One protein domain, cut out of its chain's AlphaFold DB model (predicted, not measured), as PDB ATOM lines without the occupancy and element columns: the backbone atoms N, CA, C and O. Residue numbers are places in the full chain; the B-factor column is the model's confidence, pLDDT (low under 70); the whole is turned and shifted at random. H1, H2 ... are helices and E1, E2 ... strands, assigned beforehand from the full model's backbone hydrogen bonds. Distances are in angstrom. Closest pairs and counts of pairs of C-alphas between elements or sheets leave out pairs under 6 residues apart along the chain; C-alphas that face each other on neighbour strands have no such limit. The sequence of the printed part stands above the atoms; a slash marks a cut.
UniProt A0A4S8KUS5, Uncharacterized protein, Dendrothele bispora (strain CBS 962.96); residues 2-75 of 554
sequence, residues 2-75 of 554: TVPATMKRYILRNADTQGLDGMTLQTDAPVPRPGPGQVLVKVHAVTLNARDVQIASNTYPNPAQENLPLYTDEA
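This is residues 2 to 75 of the 554 residues of an uncharacterized protein of Dendrothele bispora (strain CBS 962.96) (UniProt A0A4S8KUS5). There is little regular structure: a two-stranded antiparallel hairpin, E1 and E2, and a mostly unnamed chain that swings away through short E3 and comes back to the hairpin's far end at short helix H1. Residues 33 to 39 stick out. Of 74 printed residues, 26 are in named elements, E1, E2, E3, H1 in order, class mixed. The whole is only just compact, close to loose: radius of gyration of the C-alphas 13.3 A, spans 38 by 26 by 22 A.

Look first at E1, residues 6 to 12, and E2, residues 23 to 30, antiparallel at 152 degrees; N 9 and O 26 are 2.9 A apart, within hydrogen-bond range. E2 bends by 74 degrees at residue 27. E3, residues 40 to 43, pairs with no named strand and is apart from E1 and E2. In H1, residues 50 to 56, every O i to N i+4 pair is within range; its closest C-alpha to E1 is Ala 56, 6.9 A from Leu 12.

Find C-alpha 6 at (42.309, -12.674, 24.515); E1 runs 18.5 A from there, E2 17.9 A, E3 9.5 A, and H1 10.0 A to C-alpha 56 at (45.083, 9.493, 33.572).

The C-alphas of Thr 2 and Thr 59 are farthest apart, 39.5 A. The printed part has no cut and no long link; pLDDT is under 70 at residues 13 to 19 and 61 to 75.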
ATOM      1  N   THR A   2      51.430 -21.518  22.166       84.56
ATOM      2  CA  THR A   2      50.371 -20.858  21.380       84.56
ATOM      3  C   THR A   2      50.060 -19.502  22.009       84.56
ATOM      4  O   THR A   2      49.979 -19.404  23.230       84.56
ATOM      5  N   VAL A   3      49.896 -18.457  21.196       86.62
ATOM      6  CA  VAL A   3      49.474 -17.130  21.675       86.62
ATOM      7  C   VAL A   3      47.967 -17.174  21.988       86.62
ATOM      8  O   VAL A   3      47.216 -17.689  21.154       86.62
ATOM      9  N   PRO A   4      47.499 -16.683  23.153       91.19
ATOM     10  CA  PRO A   4      46.072 -16.666  23.478       91.19
ATOM     11  C   PRO A   4      45.293 -15.715  22.554       91.19
ATOM     12  O   PRO A   4      45.853 -14.792  21.966       91.19
ATOM     13  N   ALA A   5      43.984 -15.940  22.417       91.12
ATOM     14  CA  ALA A   5      43.117 -15.080  21.604       91.12
ATOM     15  C   ALA A   5      42.756 -13.761  22.315       91.12
ATOM     16  O   ALA A   5      42.592 -12.727  21.662       91.12
ATOM     17  N   THR A   6      42.652 -13.801  23.644       94.12
ATOM     18  CA  THR A   6      42.309 -12.674  24.515       94.12
ATOM     19  C   THR A   6      43.401 -12.401  25.550       94.12
ATOM     20  O   THR A   6      44.292 -13.220  25.776       94.12
ATOM     21  N   MET A   7      43.352 -11.209  26.140       92.06
ATOM     22  CA  MET A   7      44.260 -10.707  27.168       92.06
ATOM     23  C   MET A   7      43.543  -9.724  28.094       92.06
ATOM     24  O   MET A   7      42.564  -9.074  27.710       92.06
ATOM     25  N   LYS A   8      44.089  -9.578  29.301       90.12
ATOM     26  CA  LYS A   8      43.650  -8.602  30.294       90.12
ATOM     27  C   LYS A   8      44.392  -7.285  30.059       90.12
ATOM     28  O   LYS A   8      45.585  -7.295  29.773       90.12
ATOM     29  N   ARG A   9      43.716  -6.141  30.177       87.62
ATOM     30  CA  ARG A   9      44.351  -4.808  30.138       87.62
ATOM     31  C   ARG A   9      43.562  -3.777  30.931       87.62
ATOM     32  O   ARG A   9      42.337  -3.834  30.965       87.62
ATOM     33  N   TYR A  10      44.250  -2.787  31.484       86.88
ATOM     34  CA  TYR A  10      43.599  -1.577  31.979       86.88
ATOM     35  C   TYR A  10      43.405  -0.581  30.833       86.88
ATOM     36  O   TYR A  10      44.299  -0.405  30.003       86.88
ATOM     37  N   ILE A  11      42.239   0.060  30.794       86.19
ATOM     38  CA  ILE A  11      41.902   1.140  29.862       86.19
ATOM     39  C   ILE A  11      41.269   2.300  30.626       86.19
ATOM     40  O   ILE A  11      40.403   2.087  31.480       86.19
ATOM     41  N   LEU A  12      41.682   3.522  30.297       79.94
ATOM     42  CA  LEU A  12      41.014   4.730  30.770       79.94
ATOM     43  C   LEU A  12      39.650   4.843  30.084       79.94
ATOM     44  O   LEU A  12      39.557   4.781  28.852       79.94
ATOM     45  N   ARG A  13      38.592   4.991  30.884       63.69
ATOM     46  CA  ARG A  13      37.240   5.303  30.410       63.69
ATOM     47  C   ARG A  13      36.780   6.594  31.071       63.69
ATOM     48  O   ARG A  13      36.824   6.696  32.290       63.69
ATOM     49  N   ASN A  14      36.284   7.515  30.244       55.56
ATOM     50  CA  ASN A  14      35.955   8.908  30.566       55.56
ATOM     51  C   ASN A  14      37.207   9.771  30.820       55.56
ATOM     52  O   ASN A  14      38.018   9.460  31.685       55.56
ATOM     53  N   ALA A  15      37.331  10.893  30.107       55.59
ATOM     54  CA  ALA A  15      38.344  11.917  30.397       55.59
ATOM     55  C   ALA A  15      37.949  12.823  31.587       55.59
ATOM     56  O   ALA A  15      38.748  13.638  32.041       55.59
ATOM     57  N   ASP A  16      36.715  12.678  32.083       53.62
ATOM     58  CA  ASP A  16      36.151  13.447  33.198       53.62
ATOM     59  C   ASP A  16      36.537  12.878  34.576       53.62
ATOM     60  O   ASP A  16      36.458  13.575  35.588       53.62
ATOM     61  N   THR A  17      36.947  11.604  34.638       55.47
ATOM     62  CA  THR A  17      37.391  10.943  35.871       55.47
ATOM     63  C   THR A  17      38.895  11.147  36.029       55.47
ATOM     64  O   THR A  17      39.688  10.469  35.385       55.47
ATOM     65  N   GLN A  18      39.290  12.114  36.858       60.31
ATOM     66  CA  GLN A  18      40.695  12.492  37.016       60.31
ATOM     67  C   GLN A  18      41.502  11.415  37.754       60.31
ATOM     68  O   GLN A  18      41.236  11.118  38.916       60.31
ATOM     69  N   GLY A  19      42.546  10.902  37.104       66.31
ATOM     70  CA  GLY A  19      43.549  10.040  37.728       66.31
ATOM     71  C   GLY A  19      43.255   8.546  37.595       66.31
ATOM     72  O   GLY A  19      42.446   8.109  36.777       66.31
ATOM     73  N   LEU A  20      43.975   7.737  38.376       77.69
ATOM     74  CA  LEU A  20      43.996   6.276  38.211       77.69
ATOM     75  C   LEU A  20      42.635   5.608  38.487       77.69
ATOM     76  O   LEU A  20      42.384   4.523  37.973       77.69
ATOM     77  N   ASP A  21      41.727   6.271  39.205       77.62
ATOM     78  CA  ASP A  21      40.374   5.767  39.484       77.62
ATOM     79  C   ASP A  21      39.492   5.676  38.215       77.62
ATOM     80  O   ASP A  21      38.504   4.942  38.191       77.62
ATOM     81  N   GLY A  22      39.874   6.358  37.123       73.12
ATOM     82  CA  GLY A  22      39.275   6.197  35.789       73.12
ATOM     83  C   GLY A  22      39.719   4.932  35.033       73.12
ATOM     84  O   GLY A  22      39.269   4.681  33.909       73.12
ATOM     85  N   MET A  23      40.619   4.122  35.607       78.38
ATOM     86  CA  MET A  23      41.104   2.883  34.993       78.38
ATOM     87  C   MET A  23      40.118   1.730  35.192       78.38
ATOM     88  O   MET A  23      39.872   1.267  36.301       78.38
ATOM     89  N   THR A  24      39.632   1.169  34.087       83.12
ATOM     90  CA  THR A  24      38.795  -0.040  34.097       83.12
ATOM     91  C   THR A  24      39.571  -1.245  33.570       83.12
ATOM     92  O   THR A  24      40.250  -1.162  32.544       83.12
ATOM     93  N   LEU A  25      39.477  -2.383  34.265       87.31
ATOM     94  CA  LEU A  25      40.068  -3.644  33.818       87.31
ATOM     95  C   LEU A  25      39.168  -4.296  32.759       87.31
ATOM     96  O   LEU A  25      38.064  -4.749  33.059       87.31
ATOM     97  N   GLN A  26      39.648  -4.375  31.521       86.50
ATOM     98  CA  GLN A  26      39.050  -5.185  30.465       86.50
ATOM     99  C   GLN A  26      39.685  -6.580  30.493       86.50
ATOM    100  O   GLN A  26      40.876  -6.719  30.223       86.50
ATOM    101  N   THR A  27      38.896  -7.609  30.801       88.88
ATOM    102  CA  THR A  27      39.366  -9.002  30.915       88.88
ATOM    103  C   THR A  27      39.552  -9.712  29.577       88.88
ATOM    104  O   THR A  27      40.454 -10.532  29.439       88.88
ATOM    105  N   ASP A  28      38.713  -9.371  28.597       90.94
ATOM    106  CA  ASP A  28      38.562 -10.096  27.330       90.94
ATOM    107  C   ASP A  28      38.914  -9.205  26.128       90.94
ATOM    108  O   ASP A  28      38.205  -9.155  25.120       90.94
ATOM    109  N   ALA A  29      39.996  -8.427  26.240       88.56
ATOM    110  CA  ALA A  29      40.501  -7.659  25.109       88.56
ATOM    111  C   ALA A  29      41.151  -8.611  24.088       88.56
ATOM    112  O   ALA A  29      41.837  -9.546  24.495       88.56
ATOM    113  N   PRO A  30      40.993  -8.410  22.769       91.62
ATOM    114  CA  PRO A  30      41.695  -9.227  21.784       91.62
ATOM    115  C   PRO A  30      43.208  -8.974  21.850       91.62
ATOM    116  O   PRO A  30      43.651  -7.830  21.981       91.62
ATOM    117  N   VAL A  31      44.008 -10.031  21.706       92.06
ATOM    118  CA  VAL A  31      45.462  -9.898  21.526       92.06
ATOM    119  C   VAL A  31      45.746  -9.209  20.179       92.06
ATOM    120  O   VAL A  31      45.234  -9.666  19.150       92.06
ATOM    121  N   PRO A  32      46.539  -8.118  20.139       89.50
ATOM    122  CA  PRO A  32      46.832  -7.420  18.901       89.50
ATOM    123  C   PRO A  32      47.776  -8.268  18.048       89.50
ATOM    124  O   PRO A  32      48.651  -8.976  18.551       89.50
ATOM    125  N   ARG A  33      47.610  -8.187  16.730       89.12
ATOM    126  CA  ARG A  33      48.507  -8.842  15.775       89.12
ATOM    127  C   ARG A  33      49.593  -7.838  15.383       89.12
ATOM    128  O   ARG A  33      49.223  -6.776  14.886       89.12
ATOM    129  N   PRO A  34      50.890  -8.130  15.590       90.75
ATOM    130  CA  PRO A  34      51.952  -7.214  15.195       90.75
ATOM    131  C   PRO A  34      51.971  -7.056  13.670       90.75
ATOM    132  O   PRO A  34      51.961  -8.043  12.931       90.75
ATOM    133  N   GLY A  35      51.992  -5.809  13.204       87.44
ATOM    134  CA  GLY A  35      52.268  -5.472  11.812       87.44
ATOM    135  C   GLY A  35      53.759  -5.598  11.459       87.44
ATOM    136  O   GLY A  35      54.590  -5.896  12.324       87.44
ATOM    137  N   PRO A  36      54.138  -5.349  10.193       86.25
ATOM    138  CA  PRO A  36      55.537  -5.353   9.771       86.25
ATOM    139  C   PRO A  36      56.393  -4.403  10.623       86.25
ATOM    140  O   PRO A  36      56.102  -3.214  10.719       86.25
ATOM    141  N   GLY A  37      57.451  -4.932  11.246       89.00
ATOM    142  CA  GLY A  37      58.350  -4.166  12.119       89.00
ATOM    143  C   GLY A  37      57.880  -3.982  13.569       89.00
ATOM    144  O   GLY A  37      58.623  -3.400  14.357       89.00
ATOM    145  N   GLN A  38      56.702  -4.489  13.946       89.44
ATOM    146  CA  GLN A  38      56.227  -4.505  15.335       89.44
ATOM    147  C   GLN A  38      56.574  -5.828  16.035       89.44
ATOM    148  O   GLN A  38      56.734  -6.867  15.394       89.44
ATOM    149  N   VAL A  39      56.653  -5.799  17.368       82.44
ATOM    150  CA  VAL A  39      56.928  -6.971  18.217       82.44
ATOM    151  C   VAL A  39      55.785  -7.151  19.210       82.44
ATOM    152  O   VAL A  39      55.331  -6.180  19.812       82.44
ATOM    153  N   LEU A  40      55.332  -8.393  19.396       89.56
ATOM    154  CA  LEU A  40      54.330  -8.748  20.400       89.56
ATOM    155  C   LEU A  40      55.029  -9.218  21.682       89.56
ATOM    156  O   LEU A  40      55.684 -10.258  21.679       89.56
ATOM    157  N   VAL A  41      54.892  -8.460  22.772       87.44
ATOM    158  CA  VAL A  41      55.590  -8.719  24.043       87.44
ATOM    159  C   VAL A  41      54.583  -9.096  25.128       87.44
ATOM    160  O   VAL A  41      53.753  -8.266  25.492       87.44
ATOM    161  N   LYS A  42      54.676 -10.317  25.680       87.81
ATOM    162  CA  LYS A  42      53.958 -10.699  26.910       87.81
ATOM    163  C   LYS A  42      54.626 -10.004  28.100       87.81
ATOM    164  O   LYS A  42      55.744 -10.363  28.459       87.81
ATOM    165  N   VAL A  43      53.957  -9.033  28.715       86.00
ATOM    166  CA  VAL A  43      54.510  -8.281  29.847       86.00
ATOM    167  C   VAL A  43      54.098  -8.928  31.168       86.00
ATOM    168  O   VAL A  43      52.914  -9.103  31.451       86.00
ATOM    169  N   HIS A  44      55.095  -9.295  31.972       83.50
ATOM    170  CA  HIS A  44      54.914  -9.969  33.263       83.50
ATOM    171  C   HIS A  44      54.766  -9.000  34.448       83.50
ATOM    172  O   HIS A  44      54.132  -9.350  35.437       83.50
ATOM    173  N   ALA A  45      55.322  -7.790  34.348       82.81
ATOM    174  CA  ALA A  45      55.206  -6.722  35.339       82.81
ATOM    175  C   ALA A  45      55.351  -5.356  34.649       82.81
ATOM    176  O   ALA A  45      56.047  -5.252  33.639       82.81
ATOM    177  N   VAL A  46      54.719  -4.314  35.195       85.06
ATOM    178  CA  VAL A  46      54.834  -2.928  34.708       85.06
ATOM    179  C   VAL A  46      55.025  -1.991  35.898       85.06
ATOM    180  O   VAL A  46      54.444  -2.227  36.957       85.06
ATOM    181  N   THR A  47      55.828  -0.941  35.739       82.75
ATOM    182  CA  THR A  47      55.957   0.132  36.733       82.75
ATOM    183  C   THR A  47      54.916   1.219  36.484       82.75
ATOM    184  O   THR A  47      54.672   1.586  35.337       82.75
ATOM    185  N   LEU A  48      54.341   1.763  37.560       83.81
ATOM    186  CA  LEU A  48      53.573   3.007  37.510       83.81
ATOM    187  C   LEU A  48      54.512   4.196  37.734       83.81
ATOM    188  O   LEU A  48      55.323   4.196  38.660       83.81
ATOM    189  N   ASN A  49      54.379   5.212  36.892       81.94
ATOM    190  CA  ASN A  49      55.213   6.408  36.854       81.94
ATOM    191  C   ASN A  49      54.341   7.659  37.021       81.94
ATOM    192  O   ASN A  49      53.152   7.657  36.705       81.94
ATOM    193  N   ALA A  50      54.939   8.782  37.431       78.00
ATOM    194  CA  ALA A  50      54.214  10.055  37.545       78.00
ATOM    195  C   ALA A  50      53.585  10.520  36.210       78.00
ATOM    196  O   ALA A  50      52.543  11.172  36.215       78.00
ATOM    197  N   ARG A  51      54.175  10.136  35.066       79.56
ATOM    198  CA  ARG A  51      53.602  10.356  33.727       79.56
ATOM    199  C   ARG A  51      52.252   9.657  33.559       79.56
ATOM    200  O   ARG A  51      51.338  10.241  32.993       79.56
ATOM    201  N   ASP A  52      52.119   8.439  34.062       80.56
ATOM    202  CA  ASP A  52      50.928   7.611  33.860       80.56
ATOM    203  C   ASP A  52      49.739   8.228  34.619       80.56
ATOM    204  O   ASP A  52      48.621   8.285  34.111       80.56
ATOM    205  N   VAL A  53      50.013   8.834  35.783       80.69
ATOM    206  CA  VAL A  53      49.058   9.671  36.527       80.69
ATOM    207  C   VAL A  53      48.714  10.960  35.765       80.69
ATOM    208  O   VAL A  53      47.547  11.329  35.714       80.69
ATOM    209  N   GLN A  54      49.677  11.637  35.126       79.94
ATOM    210  CA  GLN A  54      49.402  12.828  34.299       79.94
ATOM    211  C   GLN A  54      48.538  12.508  33.069       79.94
ATOM    212  O   GLN A  54      47.674  13.303  32.699       79.94
ATOM    213  N   ILE A  55      48.745  11.344  32.448       79.19
ATOM    214  CA  ILE A  55      47.922  10.848  31.337       79.19
ATOM    215  C   ILE A  55      46.505  10.536  31.841       79.19
ATOM    216  O   ILE A  55      45.535  11.010  31.254       79.19
ATOM    217  N   ALA A  56      46.374   9.820  32.963       79.81
ATOM    218  CA  ALA A  56      45.083   9.493  33.572       79.81
ATOM    219  C   ALA A  56      44.311  10.725  34.090       79.81
ATOM    220  O   ALA A  56      43.086  10.758  34.035       79.81
ATOM    221  N   SER A  57      45.004  11.765  34.555       76.88
ATOM    222  CA  SER A  57      44.403  13.044  34.963       76.88
ATOM    223  C   SER A  57      44.190  14.031  33.809       76.88
ATOM    224  O   SER A  57      43.758  15.156  34.056       76.88
ATOM    225  N   ASN A  58      44.507  13.648  32.565       74.44
ATOM    226  CA  ASN A  58      44.454  14.506  31.373       74.44
ATOM    227  C   ASN A  58      45.236  15.838  31.523       74.44
ATOM    228  O   ASN A  58      44.881  16.861  30.939       74.44
ATOM    229  N   THR A  59      46.308  15.828  32.326       75.00
ATOM    230  CA  THR A  59      47.241  16.955  32.520       75.00
ATOM    231  C   THR A  59      48.540  16.792  31.729       75.00
ATOM    232  O   THR A  59      49.377  17.696  31.717       75.00
ATOM    233  N   TYR A  60      48.722  15.657  31.047       77.19
ATOM    234  CA  TYR A  60      49.829  15.453  30.119       77.19
ATOM    235  C   TYR A  60      49.703  16.397  28.899       77.19
ATOM    236  O   TYR A  60      48.594  16.557  28.388       77.19
ATOM    237  N   PRO A  61      50.792  17.008  28.376       58.47
ATOM    238  CA  PRO A  61      50.708  18.067  27.352       58.47
ATOM    239  C   PRO A  61      50.116  17.679  25.985       58.47
ATOM    240  O   PRO A  61      49.946  18.545  25.129       58.47
ATOM    241  N   ASN A  62      49.823  16.398  25.764       59.69
ATOM    242  CA  ASN A  62      49.049  15.901  24.633       59.69
ATOM    243  C   ASN A  62      47.888  15.064  25.206       59.69
ATOM    244  O   ASN A  62      48.174  14.033  25.823       59.69
ATOM    245  N   PRO A  63      46.616  15.492  25.071       51.56
ATOM    246  CA  PRO A  63      45.489  14.801  25.689       51.56
ATOM    247  C   PRO A  63      45.319  13.403  25.089       51.56
ATOM    248  O   PRO A  63      45.358  13.224  23.869       51.56
ATOM    249  N   ALA A  64      45.136  12.405  25.952       51.97
ATOM    250  CA  ALA A  64      45.000  11.018  25.523       51.97
ATOM    251  C   ALA A  64      43.715  10.811  24.706       51.97
ATOM    252  O   ALA A  64      42.646  11.304  25.069       51.97
ATOM    253  N   GLN A  65      43.805  10.038  23.621       49.03
ATOM    254  CA  GLN A  65      42.610   9.596  22.903       49.03
ATOM    255  C   GLN A  65      41.801   8.603  23.748       49.03
ATOM    256  O   GLN A  65      42.337   7.860  24.573       49.03
ATOM    257  N   GLU A  66      40.490   8.573  23.527       49.16
ATOM    258  CA  GLU A  66      39.580   7.676  24.236       49.16
ATOM    259  C   GLU A  66      40.004   6.203  24.074       49.16
ATOM    260  O   GLU A  66      40.204   5.724  22.957       49.16
ATOM    261  N   ASN A  67      40.042   5.445  25.178       50.03
ATOM    262  CA  ASN A  67      40.463   4.033  25.242       50.03
ATOM    263  C   ASN A  67      41.974   3.764  25.042       50.03
ATOM    264  O   ASN A  67      42.354   2.610  24.808       50.03
ATOM    265  N   LEU A  68      42.843   4.778  25.163       53.56
ATOM    266  CA  LEU A  68      44.296   4.591  25.109       53.56
ATOM    267  C   LEU A  68      44.797   3.662  26.245       53.56
ATOM    268  O   LEU A  68      44.465   3.883  27.415       53.56
ATOM    269  N   PRO A  69      45.623   2.636  25.953       55.50
ATOM    270  CA  PRO A  69      46.391   1.936  26.977       55.50
ATOM    271  C   PRO A  69      47.492   2.860  27.513       55.50
ATOM    272  O   PRO A  69      48.296   3.372  26.736       55.50
ATOM    273  N   LEU A  70      47.581   3.011  28.837       45.09
ATOM    274  CA  LEU A  70      48.484   3.948  29.538       45.09
ATOM    275  C   LEU A  70      49.986   3.847  29.195       45.09
ATOM    276  O   LEU A  70      50.743   4.751  29.518       45.09
ATOM    277  N   TYR A  71      50.409   2.779  28.517       45.56
ATOM    278  CA  TYR A  71      51.799   2.496  28.148       45.56
ATOM    279  C   TYR A  71      52.074   2.627  26.636       45.56
ATOM    280  O   TYR A  71      52.991   1.986  26.124       45.56
ATOM    281  N   THR A  72      51.261   3.395  25.898       33.81
ATOM    282  CA  THR A  72      51.424   3.601  24.445       33.81
ATOM    283  C   THR A  72      51.838   5.036  24.108       33.81
ATOM    284  O   THR A  72      51.190   5.997  24.513       33.81
ATOM    285  N   ASP A  73      52.932   5.171  23.355       34.97
ATOM    286  CA  ASP A  73      53.473   6.449  22.869       34.97
ATOM    287  C   ASP A  73      52.815   6.833  21.528       34.97
ATOM    288  O   ASP A  73      53.428   6.791  20.461       34.97
ATOM    289  N   GLU A  74      51.510   7.116  21.574       35.00
ATOM    290  CA  GLU A  74      50.688   7.457  20.404       35.00
ATOM    291  C   GLU A  74      50.638   8.980  20.186       35.00
ATOM    292  O   GLU A  74      49.729   9.687  20.634       35.00
ATOM    293  N   ALA A  75      51.640   9.502  19.475       27.25
ATOM    294  CA  ALA A  75      51.696  10.902  19.066       27.25
ATOM    295  C   ALA A  75      51.069  11.127  17.672       27.25
ATOM    296  O   ALA A  75      51.711  10.901  16.648       27.25
TER     297      ALA A  75